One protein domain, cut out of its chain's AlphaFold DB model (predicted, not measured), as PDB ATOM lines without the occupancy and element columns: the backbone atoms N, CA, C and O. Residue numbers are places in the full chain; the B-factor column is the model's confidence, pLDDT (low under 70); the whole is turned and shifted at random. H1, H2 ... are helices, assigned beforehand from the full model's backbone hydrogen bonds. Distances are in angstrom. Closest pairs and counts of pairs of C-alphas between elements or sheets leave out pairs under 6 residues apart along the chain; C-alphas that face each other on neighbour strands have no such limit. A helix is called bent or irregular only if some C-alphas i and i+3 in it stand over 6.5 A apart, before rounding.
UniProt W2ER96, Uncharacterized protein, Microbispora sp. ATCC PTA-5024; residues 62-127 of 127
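AT A GLANCE: This is residues 62 to 127 of the 127 residues of an uncharacterized protein of Microbispora sp. ATCC PTA-5024 (UniProt W2ER96). Two helices, H2 and H4, lie side by side and run opposite ways; H3 joins them round one end, and H1 with the short H5 lies beyond the other end. It is a loose frame with few contacts between its parts. The printed part has 66 residues, with five named helices in the order H1, H2, H3, H4, H5 and no named strand, and its class is all helix. The whole is loose, with a radius of gyration of the C-alphas of 14.1 A and spans of 35 by 26 by 20 A.

HOW THE PARTS SIT: H2, residues 79 to 89, touches H4, residues 107 to 117; their closest C-alphas, those of Thr 85 and Tyr 114, are 6.3 A apart. They run opposite ways at a shallow tilt of 29 degrees. H3, residues 92 to 99, and H2 meet only through their link. H3 is close to but not clearly touching H4, with the C-alphas of Ala 97 and Phe 107 closest at 7.5 A, and their lines are about perpendicular at 87 degrees. H1, residues 62 to 71, and H5, residues 122 to 125, only just touch, with 3 pairs of C-alphas within 8 A; the closest, those of Ala 70 and Thr 122, are 6.3 A apart. H1 is apart from H2, H3 and H4, and H5 is apart from the same three. Every O i to N i+4 pair is within hydrogen-bond range in H1 and H4, against 6 of 7 in H2 and 2 of 4 in H3; H5 is too short for such a pair.

IN THESE COORDINATES: From first to last C-alpha, H2 measures 15.1 A, H4 16.0 A, H1 13.8 A and H3 11.3 A. H3 is irregular, with C-alphas 93 and 96 7.2 A apart. C-alpha 62, where H1 begins, is at (3.028, 59.214, 16.085), C-alpha 79 of H2 at (17.227, 48.904, 25.096), and C-alpha 125, where H5 ends, at (5.366, 61.778, 38.250).

THE WHOLE: The two C-alphas farthest apart, those of Phe 62 and Pro 105, are 37.5 A apart. The printed part has no cut and no long link. Mean pLDDT of the printed part is 84.3; residues 122 to 127 are under 70.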
ATOM      1  N   PHE A  62       3.727  59.997  15.072       95.31
ATOM      2  CA  PHE A  62       3.028  59.214  16.085       95.31
ATOM      3  C   PHE A  62       4.006  58.607  17.103       95.31
ATOM      4  O   PHE A  62       3.849  58.799  18.310       95.31
ATOM      5  N   TRP A  63       5.030  57.895  16.625       96.44
ATOM      6  CA  TRP A  63       5.973  57.184  17.491       96.44
ATOM      7  C   TRP A  63       6.947  58.122  18.191       96.44
ATOM      8  O   TRP A  63       7.264  57.887  19.355       96.44
ATOM      9  N   ARG A  64       7.365  59.208  17.536       96.62
ATOM     10  CA  ARG A  64       8.183  60.265  18.138       96.62
ATOM     11  C   ARG A  64       7.482  60.884  19.347       96.62
ATOM     12  O   ARG A  64       7.993  60.788  20.459       96.62
ATOM     13  N   ARG A  65       6.255  61.393  19.163       96.44
ATOM     14  CA  ARG A  65       5.459  61.973  20.264       96.44
ATOM     15  C   ARG A  65       5.196  60.964  21.375       96.44
ATOM     16  O   ARG A  65       5.172  61.343  22.544       96.44
ATOM     17  N   MET A  66       4.987  59.695  21.025       94.38
ATOM     18  CA  MET A  66       4.803  58.646  22.023       94.38
ATOM     19  C   MET A  66       6.074  58.431  22.848       94.38
ATOM     20  O   MET A  66       5.984  58.422  24.069       94.38
ATOM     21  N   GLY A  67       7.244  58.340  22.210       95.12
ATOM     22  CA  GLY A  67       8.536  58.256  22.896       95.12
ATOM     23  C   GLY A  67       8.761  59.418  23.857       95.12
ATOM     24  O   GLY A  67       9.074  59.202  25.030       95.12
ATOM     25  N   ASP A  68       8.510  60.639  23.388       95.06
ATOM     26  CA  ASP A  68       8.637  61.859  24.187       95.06
ATOM     27  C   ASP A  68       7.680  61.848  25.386       95.06
ATOM     28  O   ASP A  68       8.085  62.080  26.523       95.06
ATOM     29  N   THR A  69       6.412  61.505  25.160       93.69
ATOM     30  CA  THR A  69       5.377  61.542  26.205       93.69
ATOM     31  C   THR A  69       5.522  60.401  27.210       93.69
ATOM     32  O   THR A  69       5.315  60.583  28.411       93.69
ATOM     33  N   ALA A  70       5.839  59.199  26.732       92.06
ATOM     34  CA  ALA A  70       5.854  58.000  27.552       92.06
ATOM     35  C   ALA A  70       7.199  57.796  28.247       92.06
ATOM     36  O   ALA A  70       7.236  57.404  29.412       92.06
ATOM     37  N   PHE A  71       8.308  58.093  27.579       94.00
ATOM     38  CA  PHE A  71       9.652  57.774  28.066       94.00
ATOM     39  C   PHE A  71      10.545  59.014  28.224       94.00
ATOM     40  O   PHE A  71      11.639  58.907  28.774       94.00
ATOM     41  N   GLY A  72      10.068  60.200  27.825       93.94
ATOM     42  CA  GLY A  72      10.885  61.412  27.783       93.94
ATOM     43  C   GLY A  72      11.894  61.406  26.634       93.94
ATOM     44  O   GLY A  72      12.897  62.107  26.731       93.94
ATOM     45  N   GLY A  73      11.652  60.586  25.610       94.88
ATOM     46  CA  GLY A  73      12.571  60.298  24.514       94.88
ATOM     47  C   GLY A  73      12.929  58.812  24.462       94.88
ATOM     48  O   GLY A  73      13.067  58.141  25.489       94.88
ATOM     49  N   TRP A  74      13.055  58.269  23.252       95.12
ATOM     50  CA  TRP A  74      13.405  56.858  23.043       95.12
ATOM     51  C   TRP A  74      14.835  56.516  23.475       95.12
ATOM     52  O   TRP A  74      15.109  55.380  23.857       95.12
ATOM     53  N   ASP A  75      15.723  57.505  23.456       93.88
ATOM     54  CA  ASP A  75      17.111  57.451  23.921       93.88
ATOM     55  C   ASP A  75      17.232  57.167  25.426       93.88
ATOM     56  O   ASP A  75      18.241  56.630  25.878       93.88
ATOM     57  N   ARG A  76      16.184  57.463  26.206       92.81
ATOM     58  CA  ARG A  76      16.150  57.224  27.658       92.81
ATOM     59  C   ARG A  76      15.778  55.795  28.038       92.81
ATOM     60  O   ARG A  76      15.791  55.447  29.220       92.81
ATOM     61  N   VAL A  77      15.417  54.965  27.064       92.75
ATOM     62  CA  VAL A  77      15.075  53.563  27.298       92.75
ATOM     63  C   VAL A  77      16.347  52.719  27.269       92.75
ATOM     64  O   VAL A  77      17.070  52.701  26.277       92.75
ATOM     65  N   ASP A  78      16.590  51.937  28.325       92.94
ATOM     66  CA  ASP A  78      17.649  50.919  28.331       92.94
ATOM     67  C   ASP A  78      17.277  49.741  27.414       92.94
ATOM     68  O   ASP A  78      16.776  48.695  27.840       92.94
ATOM     69  N   LEU A  79      17.529  49.908  26.115       93.94
ATOM     70  CA  LEU A  79      17.227  48.904  25.096       93.94
ATOM     71  C   LEU A  79      17.955  47.578  25.336       93.94
ATOM     72  O   LEU A  79      17.425  46.521  24.987       93.94
ATOM     73  N   GLY A  80      19.151  47.606  25.931       93.44
ATOM     74  CA  GLY A  80      19.926  46.403  26.224       93.44
ATOM     75  C   GLY A  80      19.193  45.497  27.210       93.44
ATOM     76  O   GLY A  80      18.968  44.312  26.929       93.44
ATOM     77  N   SER A  81      18.749  46.072  28.329       91.50
ATOM     78  CA  SER A  81      17.961  45.374  29.349       91.50
ATOM     79  C   SER A  81      16.607  44.898  28.812       91.50
ATOM     80  O   SER A  81      16.221  43.734  29.010       91.50
ATOM     81  N   VAL A  82      15.911  45.753  28.052       93.00
ATOM     82  CA  VAL A  82      14.605  45.428  27.461       93.00
ATOM     83  C   VAL A  82      14.705  44.252  26.498       93.00
ATOM     84  O   VAL A  82      14.018  43.241  26.683       93.00
ATOM     85  N   LEU A  83      15.599  44.324  25.509       93.19
ATOM     86  CA  LEU A  83      15.767  43.267  24.510       93.19
ATOM     87  C   LEU A  83      16.297  41.976  25.143       93.19
ATOM     88  O   LEU A  83      15.875  40.879  24.761       93.19
ATOM     89  N   GLY A  84      17.190  42.081  26.133       91.94
ATOM     90  CA  GLY A  84      17.688  40.935  26.892       91.94
ATOM     91  C   GLY A  84      16.564  40.175  27.600       91.94
ATOM     92  O   GLY A  84      16.480  38.945  27.501       91.94
ATOM     93  N   THR A  85      15.658  40.905  28.252       89.25
ATOM     94  CA  THR A  85      14.497  40.338  28.950       89.25
ATOM     95  C   THR A  85      13.461  39.794  27.962       89.25
ATOM     96  O   THR A  85      13.000  38.656  28.100       89.25
ATOM     97  N   GLN A  86      13.152  40.549  26.906       90.44
ATOM     98  CA  GLN A  86      12.188  40.169  25.875       90.44
ATOM     99  C   GLN A  86      12.544  38.835  25.210       90.44
ATOM    100  O   GLN A  86      11.693  37.948  25.117       90.44
ATOM    101  N   ARG A  87      13.809  38.642  24.805       88.94
ATOM    102  CA  ARG A  87      14.287  37.402  24.153       88.94
ATOM    103  C   ARG A  87      14.083  36.151  25.010       88.94
ATOM    104  O   ARG A  87      14.017  35.040  24.468       88.94
ATOM    105  N   ARG A  88      14.014  36.323  26.333       85.62
ATOM    106  CA  ARG A  88      13.816  35.250  27.314       85.62
ATOM    107  C   ARG A  88      12.339  34.988  27.616       85.62
ATOM    108  O   ARG A  88      12.034  33.878  28.033       85.62
ATOM    109  N   LEU A  89      11.448  35.959  27.398       85.12
ATOM    110  CA  LEU A  89      10.034  35.878  27.794       85.12
ATOM    111  C   LEU A  89       9.054  35.740  26.637       85.12
ATOM    112  O   LEU A  89       8.107  34.963  26.737       85.12
ATOM    113  N   VAL A  90       9.278  36.448  25.532       85.00
ATOM    114  CA  VAL A  90       8.373  36.448  24.375       85.00
ATOM    115  C   VAL A  90       8.682  35.229  23.503       85.00
ATOM    116  O   VAL A  90       9.265  35.321  22.427       85.00
ATOM    117  N   ARG A  91       8.364  34.040  24.026       85.69
ATOM    118  CA  ARG A  91       8.527  32.753  23.339       85.69
ATOM    119  C   ARG A  91       7.211  31.997  23.357       85.69
ATOM    120  O   ARG A  91       6.584  31.892  24.405       85.69
ATOM    121  N   THR A  92       6.868  31.370  22.234       84.50
ATOM    122  CA  THR A  92       5.638  30.576  22.072       84.50
ATOM    123  C   THR A  92       5.478  29.506  23.156       84.50
ATOM    124  O   THR A  92       4.381  29.292  23.654       84.50
ATOM    125  N   ARG A  93       6.584  28.896  23.610       85.81
ATOM    126  CA  ARG A  93       6.576  27.907  24.706       85.81
ATOM    127  C   ARG A  93       6.072  28.445  26.053       85.81
ATOM    128  O   ARG A  93       5.703  27.653  26.907       85.81
ATOM    129  N   TYR A  94       6.082  29.763  26.259       86.25
ATOM    130  CA  TYR A  94       5.560  30.400  27.470       86.25
ATOM    131  C   TYR A  94       4.113  30.885  27.311       86.25
ATOM    132  O   TYR A  94       3.569  31.434  28.263       86.25
ATOM    133  N   LEU A  95       3.459  30.659  26.162       82.88
ATOM    134  CA  LEU A  95       2.047  31.012  25.982       82.88
ATOM    135  C   LEU A  95       1.123  30.363  27.023       82.88
ATOM    136  O   LEU A  95       0.313  31.099  27.581       82.88
ATOM    137  N   PRO A  96       1.262  29.068  27.385       83.81
ATOM    138  CA  PRO A  96       0.455  28.498  28.463       83.81
ATOM    139  C   PRO A  96       0.646  29.232  29.798       83.81
ATOM    140  O   PRO A  96      -0.320  29.465  30.510       83.81
ATOM    141  N   ALA A  97       1.873  29.666  30.112       84.88
ATOM    142  CA  ALA A  97       2.169  30.419  31.333       84.88
ATOM    143  C   ALA A  97       1.636  31.864  31.305       84.88
ATOM    144  O   ALA A  97       1.352  32.424  32.358       84.88
ATOM    145  N   LEU A  98       1.507  32.466  30.116       79.75
ATOM    146  CA  LEU A  98       0.925  33.798  29.912       79.75
ATOM    147  C   LEU A  98      -0.609  33.780  29.933       79.75
ATOM    148  O   LEU A  98      -1.212  34.759  30.356       79.75
ATOM    149  N   ALA A  99      -1.220  32.694  29.458       81.25
ATOM    150  CA  ALA A  99      -2.670  32.508  29.415       81.25
ATOM    151  C   ALA A  99      -3.236  31.866  30.694       81.25
ATOM    152  O   ALA A  99      -4.452  31.822  30.872       81.25
ATOM    153  N   ALA A 100      -2.370  31.343  31.568       82.44
ATOM    154  CA  ALA A 100      -2.786  30.741  32.822       82.44
ATOM    155  C   ALA A 100      -3.494  31.783  33.709       82.44
ATOM    156  O   ALA A 100      -2.982  32.890  33.885       82.44
ATOM    157  N   PRO A 101      -4.630  31.426  34.331       74.50
ATOM    158  CA  PRO A 101      -5.352  32.327  35.229       74.50
ATOM    159  C   PRO A 101      -4.578  32.614  36.526       74.50
ATOM    160  O   PRO A 101      -4.885  33.577  37.224       74.50
ATOM    161  N   ALA A 102      -3.572  31.792  36.847       75.81
ATOM    162  CA  ALA A 102      -2.720  31.937  38.019       75.81
ATOM    163  C   ALA A 102      -1.243  32.147  37.625       75.81
ATOM    164  O   ALA A 102      -0.785  31.587  36.625       75.81
ATOM    165  N   PRO A 103      -0.458  32.907  38.418       72.12
ATOM    166  CA  PRO A 103       0.952  33.143  38.130       72.12
ATOM    167  C   PRO A 103       1.765  31.847  38.186       72.12
ATOM    168  O   PRO A 103       1.836  31.194  39.225       72.12
ATOM    169  N   VAL A 104       2.462  31.510  37.100       79.25
ATOM    170  CA  VAL A 104       3.435  30.409  37.117       79.25
ATOM    171  C   VAL A 104       4.654  30.815  37.971       79.25
ATOM    172  O   VAL A 104       5.223  31.896  37.738       79.25
ATOM    173  N   PRO A 105       5.089  29.988  38.948       77.88
ATOM    174  CA  PRO A 105       6.251  30.282  39.784       77.88
ATOM    175  C   PRO A 105       7.495  30.620  38.952       77.88
ATOM    176  O   PRO A 105       7.786  29.986  37.940       77.88
ATOM    177  N   GLY A 106       8.218  31.675  39.337       79.56
ATOM    178  CA  GLY A 106       9.412  32.150  38.623       79.56
ATOM    179  C   GLY A 106       9.154  32.887  37.296       79.56
ATOM    180  O   GLY A 106      10.028  33.627  36.841       79.56
ATOM    181  N   PHE A 107       7.961  32.769  36.699       83.62
ATOM    182  CA  PHE A 107       7.583  33.514  35.494       83.62
ATOM    183  C   PHE A 107       7.124  34.941  35.825       83.62
ATOM    184  O   PHE A 107       7.573  35.904  35.202       83.62
ATOM    185  N   GLY A 108       6.301  35.086  36.870       83.62
ATOM    186  CA  GLY A 108       5.729  36.369  37.298       83.62
ATOM    187  C   GLY A 108       6.750  37.499  37.520       83.62
ATOM    188  O   GLY A 108       6.560  38.578  36.961       83.62
ATOM    189  N   PRO A 109       7.850  37.296  38.276       85.25
ATOM    190  CA  PRO A 109       8.861  38.337  38.479       85.25
ATOM    191  C   PRO A 109       9.496  38.829  37.174       85.25
ATOM    192  O   PRO A 109       9.677  40.030  36.991       85.25
ATOM    193  N   ARG A 110       9.783  37.915  36.240       84.00
ATOM    194  CA  ARG A 110      10.376  38.264  34.943       84.00
ATOM    195  C   ARG A 110       9.382  39.026  34.069       84.00
ATOM    196  O   ARG A 110       9.752  40.026  33.461       84.00
ATOM    197  N   LEU A 111       8.119  38.591  34.047       86.38
ATOM    198  CA  LEU A 111       7.045  39.295  33.347       86.38
ATOM    199  C   LEU A 111       6.857  40.713  33.896       86.38
ATOM    200  O   LEU A 111       6.749  41.647  33.111       86.38
ATOM    201  N   ARG A 112       6.885  40.893  35.224       86.56
ATOM    202  CA  ARG A 112       6.813  42.218  35.859       86.56
ATOM    203  C   ARG A 112       8.001  43.103  35.507       86.56
ATOM    204  O   ARG A 112       7.795  44.274  35.223       86.56
ATOM    205  N   ALA A 113       9.216  42.555  35.481       85.81
ATOM    206  CA  ALA A 113      10.397  43.303  35.053       85.81
ATOM    207  C   ALA A 113      10.251  43.798  33.603       85.81
ATOM    208  O   ALA A 113      10.467  44.975  33.327       85.81
ATOM    209  N   TYR A 114       9.793  42.932  32.690       88.81
ATOM    210  CA  TYR A 114       9.529  43.335  31.307       88.81
ATOM    211  C   TYR A 114       8.379  44.339  31.200       88.81
ATOM    212  O   TYR A 114       8.513  45.344  30.512       88.81
ATOM    213  N   ALA A 115       7.270  44.135  31.909       88.62
ATOM    214  CA  ALA A 115       6.175  45.103  31.955       88.62
ATOM    215  C   ALA A 115       6.637  46.464  32.505       88.62
ATOM    216  O   ALA A 115       6.202  47.503  32.021       88.62
ATOM    217  N   GLY A 116       7.581  46.470  33.450       88.69
ATOM    218  CA  GLY A 116       8.210  47.682  33.972       88.69
ATOM    219  C   GLY A 116       8.955  48.498  32.914       88.69
ATOM    220  O   GLY A 116       9.003  49.719  33.032       88.69
ATOM    221  N   SER A 117       9.462  47.869  31.846       88.81
ATOM    222  CA  SER A 117      10.063  48.604  30.720       88.81
ATOM    223  C   SER A 117       9.055  49.412  29.902       88.81
ATOM    224  O   SER A 117       9.418  50.400  29.275       88.81
ATOM    225  N   TRP A 118       7.779  49.031  29.963       88.31
ATOM    226  CA  TRP A 118       6.666  49.758  29.355       88.31
ATOM    227  C   TRP A 118       6.048  50.792  30.299       88.31
ATOM    228  O   TRP A 118       5.083  51.462  29.934       88.31
ATOM    229  N   ALA A 119       6.561  50.917  31.528       86.69
ATOM    230  CA  ALA A 119       6.020  51.861  32.486       86.69
ATOM    231  C   ALA A 119       6.308  53.292  32.029       86.69
ATOM    232  O   ALA A 119       7.463  53.712  31.910       86.69
ATOM    233  N   CYS A 120       5.225  54.031  31.821       82.31
ATOM    234  CA  CYS A 120       5.244  55.420  31.416       82.31
ATOM    235  C   CYS A 120       5.912  56.291  32.497       82.31
ATOM    236  O   CYS A 120       5.540  56.250  33.671       82.31
ATOM    237  N   SER A 121       6.913  57.075  32.104       75.00
ATOM    238  CA  SER A 121       7.607  58.046  32.954       75.00
ATOM    239  C   SER A 121       6.653  59.106  33.507       75.00
ATOM    240  O   SER A 121       6.711  59.389  34.700       75.00
ATOM    241  N   THR A 122       5.702  59.590  32.704       62.28
ATOM    242  CA  THR A 122       4.694  60.568  33.146       62.28
ATOM    243  C   THR A 122       3.656  59.971  34.101       62.28
ATOM    244  O   THR A 122       3.119  60.677  34.948       62.28
ATOM    245  N   ALA A 123       3.433  58.653  34.066       57.81
ATOM    246  CA  ALA A 123       2.597  57.967  35.055       57.81
ATOM    247  C   ALA A 123       3.292  57.781  36.421       57.81
ATOM    248  O   ALA A 123       2.624  57.459  37.405       57.81
ATOM    249  N   ARG A 124       4.622  57.962  36.494       50.06
ATOM    250  CA  ARG A 124       5.386  57.941  37.753       50.06
ATOM    251  C   ARG A 124       5.431  59.301  38.450       50.06
ATOM    252  O   ARG A 124       5.519  59.313  39.667       50.06
ATOM    253  N   SER A 125       5.349  60.407  37.711       44.19
ATOM    254  CA  SER A 125       5.366  61.778  38.250       44.19
ATOM    255  C   SER A 125       3.987  62.330  38.637       44.19
ATOM    256  O   SER A 125       3.911  63.383  39.257       44.19
ATOM    257  N   ALA A 126       2.903  61.625  38.300       43.19
ATOM    258  CA  ALA A 126       1.536  61.943  38.727       43.19
ATOM    259  C   ALA A 126       1.101  61.197  40.013       43.19
ATOM    260  O   ALA A 126      -0.096  61.076  40.275       43.19
ATOM    261  N   ARG A 127       2.057  60.651  40.776       38.97
ATOM    262  CA  ARG A 127       1.847  60.044  42.098       38.97
ATOM    263  C   ARG A 127       2.591  60.820  43.166       38.97
ATOM    264  O   ARG A 127       3.698  61.303  42.847       38.97
TER     265      ARG A 127